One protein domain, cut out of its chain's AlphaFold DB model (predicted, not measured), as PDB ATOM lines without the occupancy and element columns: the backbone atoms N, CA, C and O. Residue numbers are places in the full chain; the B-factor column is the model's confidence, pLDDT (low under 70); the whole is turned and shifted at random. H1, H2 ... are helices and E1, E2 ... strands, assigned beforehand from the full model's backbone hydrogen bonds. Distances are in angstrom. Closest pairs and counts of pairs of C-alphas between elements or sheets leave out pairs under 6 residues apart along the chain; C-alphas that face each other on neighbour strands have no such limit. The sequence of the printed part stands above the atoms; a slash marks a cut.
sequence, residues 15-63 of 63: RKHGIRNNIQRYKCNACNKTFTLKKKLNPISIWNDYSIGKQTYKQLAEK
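What this domain is: This is residues 15 to 63 of the 63 residues of an uncharacterized protein of Haemophilus parasuis (UniProt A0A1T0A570). Two small lobes lie at opposite ends of an elongated shape: a sheet of three short strands, E1, E2 and E3, at one end and two short helices, H1 and H2, at the other, joined by the single stretch of residues 37 to 42. The helices cover neither face of the sheet. The printed part has 49 residues, with three named strands and then two named helices along the chain, E1 E2 E3 H1 H2; the sheet runs E1 E2 E3 and is antiparallel throughout. The class is mixed, helices and strands. The whole is extended, with a radius of gyration of the C-alphas of 15.6 A and spans of 42 by 24 by 13 A, only just elongated.

How they stand to each other: E1, residues 15 to 20, and E2, residues 23 to 28, form a hairpin, antiparallel at 146 degrees between their directions; N 17 and O 25 are within hydrogen-bond range at 2.8 A, and N 25 and O 18 at 2.9 A. E3, residues 34 to 36, forms a second hairpin with E2, antiparallel at 142 degrees, with N 26 and O 35 at 2.8 A and N 35 and O 26 at 2.9 A, both within range. The three strands make a meander, each strand the antiparallel neighbour of the one before, with E1 and E3 as edge strands. H1, residues 43 to 51, and H2, residues 57 to 61, only just touch, with 3 pairs of C-alphas within 8 A; the closest C-alphas are those of Ile 46 and Leu 60, 7.2 A apart. Neither helix is on the sheet: each has 0 pairs of C-alphas within 10 A of it. In H1 and H2 every O i to N i+4 pair is within hydrogen-bond range.

Where its parts are: E1 begins at C-alpha 15, at (120.670, 110.289, 135.540), and is 15.0 A long from first to last C-alpha. E2 is 16.6 A long and E3 7.3 A. H1 begins at C-alpha 43, at (103.997, 99.363, 116.456), and is 12.3 A long. H2 is 6.2 A long and ends at C-alpha 61, at (101.223, 92.273, 126.712).

The domain as a whole: The two C-alphas farthest apart are those of Asn 29 and Ile 52, at 42.5 A. The printed part has no cut and ends at Lys 63, the chain's last residue. The links E1 to E2, E2 to E3 and H1 to H2 are tight; the link E3 to H1, 6 residues, is short, and no link is long. The mean pLDDT of the printed part is 88.8, and no printed residue is under 70.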
ATOM      1  N   ARG A  15     119.444 110.852 134.974       89.69
ATOM      2  CA  ARG A  15     120.670 110.289 135.540       89.69
ATOM      3  C   ARG A  15     120.466 108.840 135.954       89.69
ATOM      4  O   ARG A  15     119.347 108.398 136.223       89.69
ATOM      5  N   LYS A  16     121.561 108.078 135.982       91.62
ATOM      6  CA  LYS A  16     121.565 106.713 136.522       91.62
ATOM      7  C   LYS A  16     121.220 106.764 138.014       91.62
ATOM      8  O   LYS A  16     121.706 107.628 138.731       91.62
ATOM      9  N   HIS A  17     120.393 105.828 138.463       92.50
ATOM     10  CA  HIS A  17     119.887 105.745 139.835       92.50
ATOM     11  C   HIS A  17     120.051 104.318 140.385       92.50
ATOM     12  O   HIS A  17     119.091 103.660 140.793       92.50
ATOM     13  N   GLY A  18     121.287 103.817 140.332       94.62
ATOM     14  CA  GLY A  18     121.644 102.480 140.810       94.62
ATOM     15  C   GLY A  18     121.065 101.326 139.986       94.62
ATOM     16  O   GLY A  18     120.400 101.515 138.961       94.62
ATOM     17  N   ILE A  19     121.350 100.108 140.444       94.19
ATOM     18  CA  ILE A  19     120.921  98.848 139.830       94.19
ATOM     19  C   ILE A  19     120.068  98.093 140.851       94.19
ATOM     20  O   ILE A  19     120.412  98.035 142.028       94.19
ATOM     21  N   ARG A  20     118.942  97.523 140.413       92.69
ATOM     22  CA  ARG A  20     118.107  96.631 141.234       92.69
ATOM     23  C   ARG A  20     117.714  95.422 140.402       92.69
ATOM     24  O   ARG A  20     117.291  95.604 139.265       92.69
ATOM     25  N   ASN A  21     117.840  94.216 140.954       91.62
ATOM     26  CA  ASN A  21     117.553  92.960 140.247       91.62
ATOM     27  C   ASN A  21     118.288  92.870 138.898       91.62
ATOM     28  O   ASN A  21     117.704  92.493 137.889       91.62
ATOM     29  N   ASN A  22     119.551  93.306 138.869       90.62
ATOM     30  CA  ASN A  22     120.371  93.391 137.658       90.62
ATOM     31  C   ASN A  22     119.843  94.346 136.557       90.62
ATOM     32  O   ASN A  22     120.309  94.314 135.423       90.62
ATOM     33  N   ILE A  23     118.891  95.230 136.883       89.94
ATOM     34  CA  ILE A  23     118.326  96.225 135.961       89.94
ATOM     35  C   ILE A  23     118.780  97.630 136.369       89.94
ATOM     36  O   ILE A  23     118.553  98.079 137.498       89.94
ATOM     37  N   GLN A  24     119.385  98.356 135.425       91.12
ATOM     38  CA  GLN A  24     119.738  99.767 135.596       91.12
ATOM     39  C   GLN A  24     118.472 100.623 135.729       91.12
ATOM     40  O   GLN A  24     117.619 100.657 134.837       91.12
ATOM     41  N   ARG A  25     118.385 101.377 136.824       91.25
ATOM     42  CA  ARG A  25     117.330 102.367 137.055       91.25
ATOM     43  C   ARG A  25     117.818 103.762 136.702       91.25
ATOM     44  O   ARG A  25     119.015 104.051 136.758       91.25
ATOM     45  N   TYR A  26     116.876 104.627 136.372       90.12
ATOM     46  CA  TYR A  26     117.109 106.021 136.037       90.12
ATOM     47  C   TYR A  26     116.181 106.907 136.858       90.12
ATOM     48  O   TYR A  26     115.082 106.490 137.231       90.12
ATOM     49  N   LYS A  27     116.632 108.123 137.148       89.81
ATOM     50  CA  LYS A  27     115.847 109.165 137.803       89.81
ATOM     51  C   LYS A  27     115.878 110.412 136.933       89.81
ATOM     52  O   LYS A  27     116.938 110.791 136.440       89.81
ATOM     53  N   CYS A  28     114.721 111.032 136.748       89.62
ATOM     54  CA  CYS A  28     114.644 112.375 136.193       89.62
ATOM     55  C   CYS A  28     114.766 113.381 137.339       89.62
ATOM     56  O   CYS A  28     114.030 113.266 138.318       89.62
ATOM     57  N   ASN A  29     115.675 114.351 137.241       88.12
ATOM     58  CA  ASN A  29     115.841 115.349 138.305       88.12
ATOM     59  C   ASN A  29     114.741 116.413 138.286       88.12
ATOM     60  O   ASN A  29     114.376 116.910 139.344       88.12
ATOM     61  N   ALA A  30     114.178 116.719 137.114       88.69
ATOM     62  CA  ALA A  30     113.115 117.714 136.993       88.69
ATOM     63  C   ALA A  30     111.819 117.261 137.689       88.69
ATOM     64  O   ALA A  30     111.226 118.016 138.448       88.69
ATOM     65  N   CYS A  31     111.396 116.010 137.469       87.81
ATOM     66  CA  CYS A  31     110.161 115.465 138.050       87.81
ATOM     67  C   CYS A  31     110.404 114.564 139.278       87.81
ATOM     68  O   CYS A  31     109.454 114.042 139.856       87.81
ATOM     69  N   ASN A  32     111.666 114.311 139.644       87.50
ATOM     70  CA  ASN A  32     112.104 113.383 140.698       87.50
ATOM     71  C   ASN A  32     111.610 111.924 140.581       87.50
ATOM     72  O   ASN A  32     111.857 111.118 141.480       87.50
ATOM     73  N   LYS A  33     110.973 111.538 139.469       86.62
ATOM     74  CA  LYS A  33     110.469 110.175 139.255       86.62
ATOM     75  C   LYS A  33     111.585 109.222 138.841       86.62
ATOM     76  O   LYS A  33     112.501 109.592 138.103       86.62
ATOM     77  N   THR A  34     111.465 107.971 139.285       88.75
ATOM     78  CA  THR A  34     112.374 106.881 138.907       88.75
ATOM     79  C   THR A  34     111.690 105.905 137.962       88.75
ATOM     80  O   THR A  34     110.509 105.614 138.125       88.75
ATOM     81  N   PHE A  35     112.427 105.391 136.987       86.56
ATOM     82  CA  PHE A  35     111.928 104.448 135.990       86.56
ATOM     83  C   PHE A  35     113.057 103.530 135.511       86.56
ATOM     84  O   PHE A  35     114.242 103.771 135.753       86.56
ATOM     85  N   THR A  36     112.685 102.454 134.830       87.19
ATOM     86  CA  THR A  36     113.606 101.590 134.090       87.19
ATOM     87  C   THR A  36     113.420 101.841 132.601       87.19
ATOM     88  O   THR A  36     112.316 102.130 132.138       87.19
ATOM     89  N   LEU A  37     114.507 101.774 131.835       77.38
ATOM     90  CA  LEU A  37     114.420 101.929 130.388       77.38
ATOM     91  C   LEU A  37     113.989 100.587 129.787       77.38
ATOM     92  O   LEU A  37     114.799  99.667 129.697       77.38
ATOM     93  N   LYS A  38     112.720 100.466 129.391       75.75
ATOM     94  CA  LYS A  38     112.265  99.361 128.539       75.75
ATOM     95  C   LYS A  38     112.428  99.756 127.071       75.75
ATOM     96  O   LYS A  38     112.250 100.923 126.717       75.75
ATOM     97  N   LYS A  39     112.786  98.794 126.214       74.12
ATOM     98  CA  LYS A  39     112.786  99.012 124.762       74.12
ATOM     99  C   LYS A  39     111.347  99.279 124.319       74.12
ATOM    100  O   LYS A  39     110.436  98.568 124.734       74.12
ATOM    101  N   LYS A  40     111.141 100.310 123.500       74.81
ATOM    102  CA  LYS A  40     109.839 100.552 122.876       74.81
ATOM    103  C   LYS A  40     109.594  99.437 121.858       74.81
ATOM    104  O   LYS A  40     110.453  99.200 121.011       74.81
ATOM    105  N   LEU A  41     108.449  98.769 121.953       80.25
ATOM    106  CA  LEU A  41     108.019  97.814 120.934       80.25
ATOM    107  C   LEU A  41     107.709  98.571 119.636       80.25
ATOM    108  O   LEU A  41     107.209  99.700 119.672       80.25
ATOM    109  N   ASN A  42     108.035  97.972 118.492       85.69
ATOM    110  CA  ASN A  42     107.714  98.560 117.198       85.69
ATOM    111  C   ASN A  42     106.201  98.397 116.941       85.69
ATOM    112  O   ASN A  42     105.721  97.267 116.912       85.69
ATOM    113  N   PRO A  43     105.430  99.479 116.723       87.44
ATOM    114  CA  PRO A  43     103.997  99.363 116.456       87.44
ATOM    115  C   PRO A  43     103.670  98.446 115.269       87.44
ATOM    116  O   PRO A  43     102.701  97.697 115.334       87.44
ATOM    117  N   ILE A  44     104.502  98.457 114.219       90.69
ATOM    118  CA  ILE A  44     104.328  97.585 113.047       90.69
ATOM    119  C   ILE A  44     104.469  96.111 113.438       90.69
ATOM    120  O   ILE A  44     103.696  95.282 112.967       90.69
ATOM    121  N   SER A  45     105.429  95.773 114.306       89.69
ATOM    122  CA  SER A  45     105.610  94.377 114.712       89.69
ATOM    123  C   SER A  45     104.411  93.892 115.518       89.69
ATOM    124  O   SER A  45     103.911  92.810 115.248       89.69
ATOM    125  N   ILE A  46     103.886  94.730 116.419       91.88
ATOM    126  CA  ILE A  46     102.684  94.416 117.204       91.88
ATOM    127  C   ILE A  46     101.463  94.200 116.302       91.88
ATOM    128  O   ILE A  46     100.709  93.251 116.508       91.88
ATOM    129  N   TRP A  47     101.283  95.034 115.275       92.75
ATOM    130  CA  TRP A  47     100.197  94.868 114.307       92.75
ATOM    131  C   TRP A  47     100.317  93.584 113.486       92.75
ATOM    132  O   TRP A  47      99.324  92.880 113.310       92.75
ATOM    133  N   ASN A  48     101.520  93.251 113.017       94.00
ATOM    134  CA  ASN A  48     101.759  92.007 112.285       94.00
ATOM    135  C   ASN A  48     101.517  90.779 113.169       94.00
ATOM    136  O   ASN A  48     100.863  89.829 112.746       94.00
ATOM    137  N   ASP A  49     101.991  90.816 114.411       92.81
ATOM    138  CA  ASP A  49     101.786  89.756 115.394       92.81
ATOM    139  C   ASP A  49     100.293  89.522 115.688       92.81
ATOM    140  O   ASP A  49      99.837  88.379 115.777       92.81
ATOM    141  N   TYR A  50      99.511  90.599 115.784       93.94
ATOM    142  CA  TYR A  50      98.063  90.521 115.954       93.94
ATOM    143  C   TYR A  50      97.357  89.986 114.699       93.94
ATOM    144  O   TYR A  50      96.590  89.029 114.780       93.94
ATOM    145  N   SER A  51      97.621  90.579 113.532       94.06
ATOM    146  CA  SER A  51      96.864  90.298 112.305       94.06
ATOM    147  C   SER A  51      97.283  88.996 111.621       94.06
ATOM    148  O   SER A  51      96.427  88.235 111.176       94.06
ATOM    149  N   ILE A  52      98.589  88.746 111.500       93.56
ATOM    150  CA  ILE A  52      99.152  87.577 110.807       93.56
ATOM    151  C   ILE A  52      99.376  86.448 111.813       93.56
ATOM    152  O   ILE A  52      98.956  85.316 111.583       93.56
ATOM    153  N   GLY A  53     100.000  86.769 112.950       91.81
ATOM    154  CA  GLY A  53     100.294  85.803 114.010       91.81
ATOM    155  C   GLY A  53      99.079  85.393 114.845       91.81
ATOM    156  O   GLY A  53      99.186  84.457 115.637       91.81
ATOM    157  N   LYS A  54      97.933  86.079 114.683       93.50
ATOM    158  CA  LYS A  54      96.694  85.871 115.455       93.50
ATOM    159  C   LYS A  54      96.929  85.883 116.971       93.50
ATOM    160  O   LYS A  54      96.234  85.196 117.720       93.50
ATOM    161  N   GLN A  55      97.923  86.647 117.430       94.00
ATOM    162  CA  GLN A  55      98.239  86.731 118.850       94.00
ATOM    163  C   GLN A  55      97.132  87.468 119.604       94.00
ATOM    164  O   GLN A  55      96.625  88.505 119.177       94.00
ATOM    165  N   THR A  56      96.774  86.938 120.768       93.19
ATOM    166  CA  THR A  56      95.807  87.571 121.665       93.19
ATOM    167  C   THR A  56      96.431  88.755 122.397       93.19
ATOM    168  O   THR A  56      97.646  88.828 122.589       93.19
ATOM    169  N   TYR A  57      95.583  89.650 122.907       89.81
ATOM    170  CA  TYR A  57      96.023  90.773 123.740       89.81
ATOM    171  C   TYR A  57      96.903  90.332 124.923       89.81
ATOM    172  O   TYR A  57      97.906  90.979 125.213       89.81
ATOM    173  N   LYS A  58      96.574  89.201 125.570       93.31
ATOM    174  CA  LYS A  58      97.369  88.657 126.682       93.31
ATOM    175  C   LYS A  58      98.792  88.300 126.238       93.31
ATOM    176  O   LYS A  58      99.743  88.702 126.889       93.31
ATOM    177  N   GLN A  59      98.934  87.638 125.090       90.88
ATOM    178  CA  GLN A  59     100.238  87.251 124.536       90.88
ATOM    179  C   GLN A  59     101.073  88.456 124.081       90.88
ATOM    180  O   GLN A  59     102.295  88.438 124.184       90.88
ATOM    181  N   LEU A  60     100.425  89.511 123.584       88.12
ATOM    182  CA  LEU A  60     101.104  90.742 123.173       88.12
ATOM    183  C   LEU A  60     101.580  91.581 124.366       88.12
ATOM    184  O   LEU A  60     102.592  92.266 124.254       88.12
ATOM    185  N   ALA A  61     100.875  91.528 125.499       86.06
ATOM    186  CA  ALA A  61     101.223  92.273 126.712       86.06
ATOM    187  C   ALA A  61     102.443  91.704 127.461       86.06
ATOM    188  O   ALA A  61     103.051  92.407 128.268       86.06
ATOM    189  N   GLU A  62     102.787  90.441 127.207       85.19
ATOM    190  CA  GLU A  62     103.927  89.751 127.823       85.19
ATOM    191  C   GLU A  62     105.252  89.960 127.067       85.19
ATOM    192  O   GLU A  62     106.310  89.598 127.586       85.19
ATOM    193  N   LYS A  63     105.208  90.556 125.867       75.06
ATOM    194  CA  LYS A  63     106.389  90.918 125.064       75.06
ATOM    195  C   LYS A  63     107.082  92.184 125.581       75.06
ATOM    196  O   LYS A  63     108.333  92.221 125.522       75.06
TER     197      LYS A  63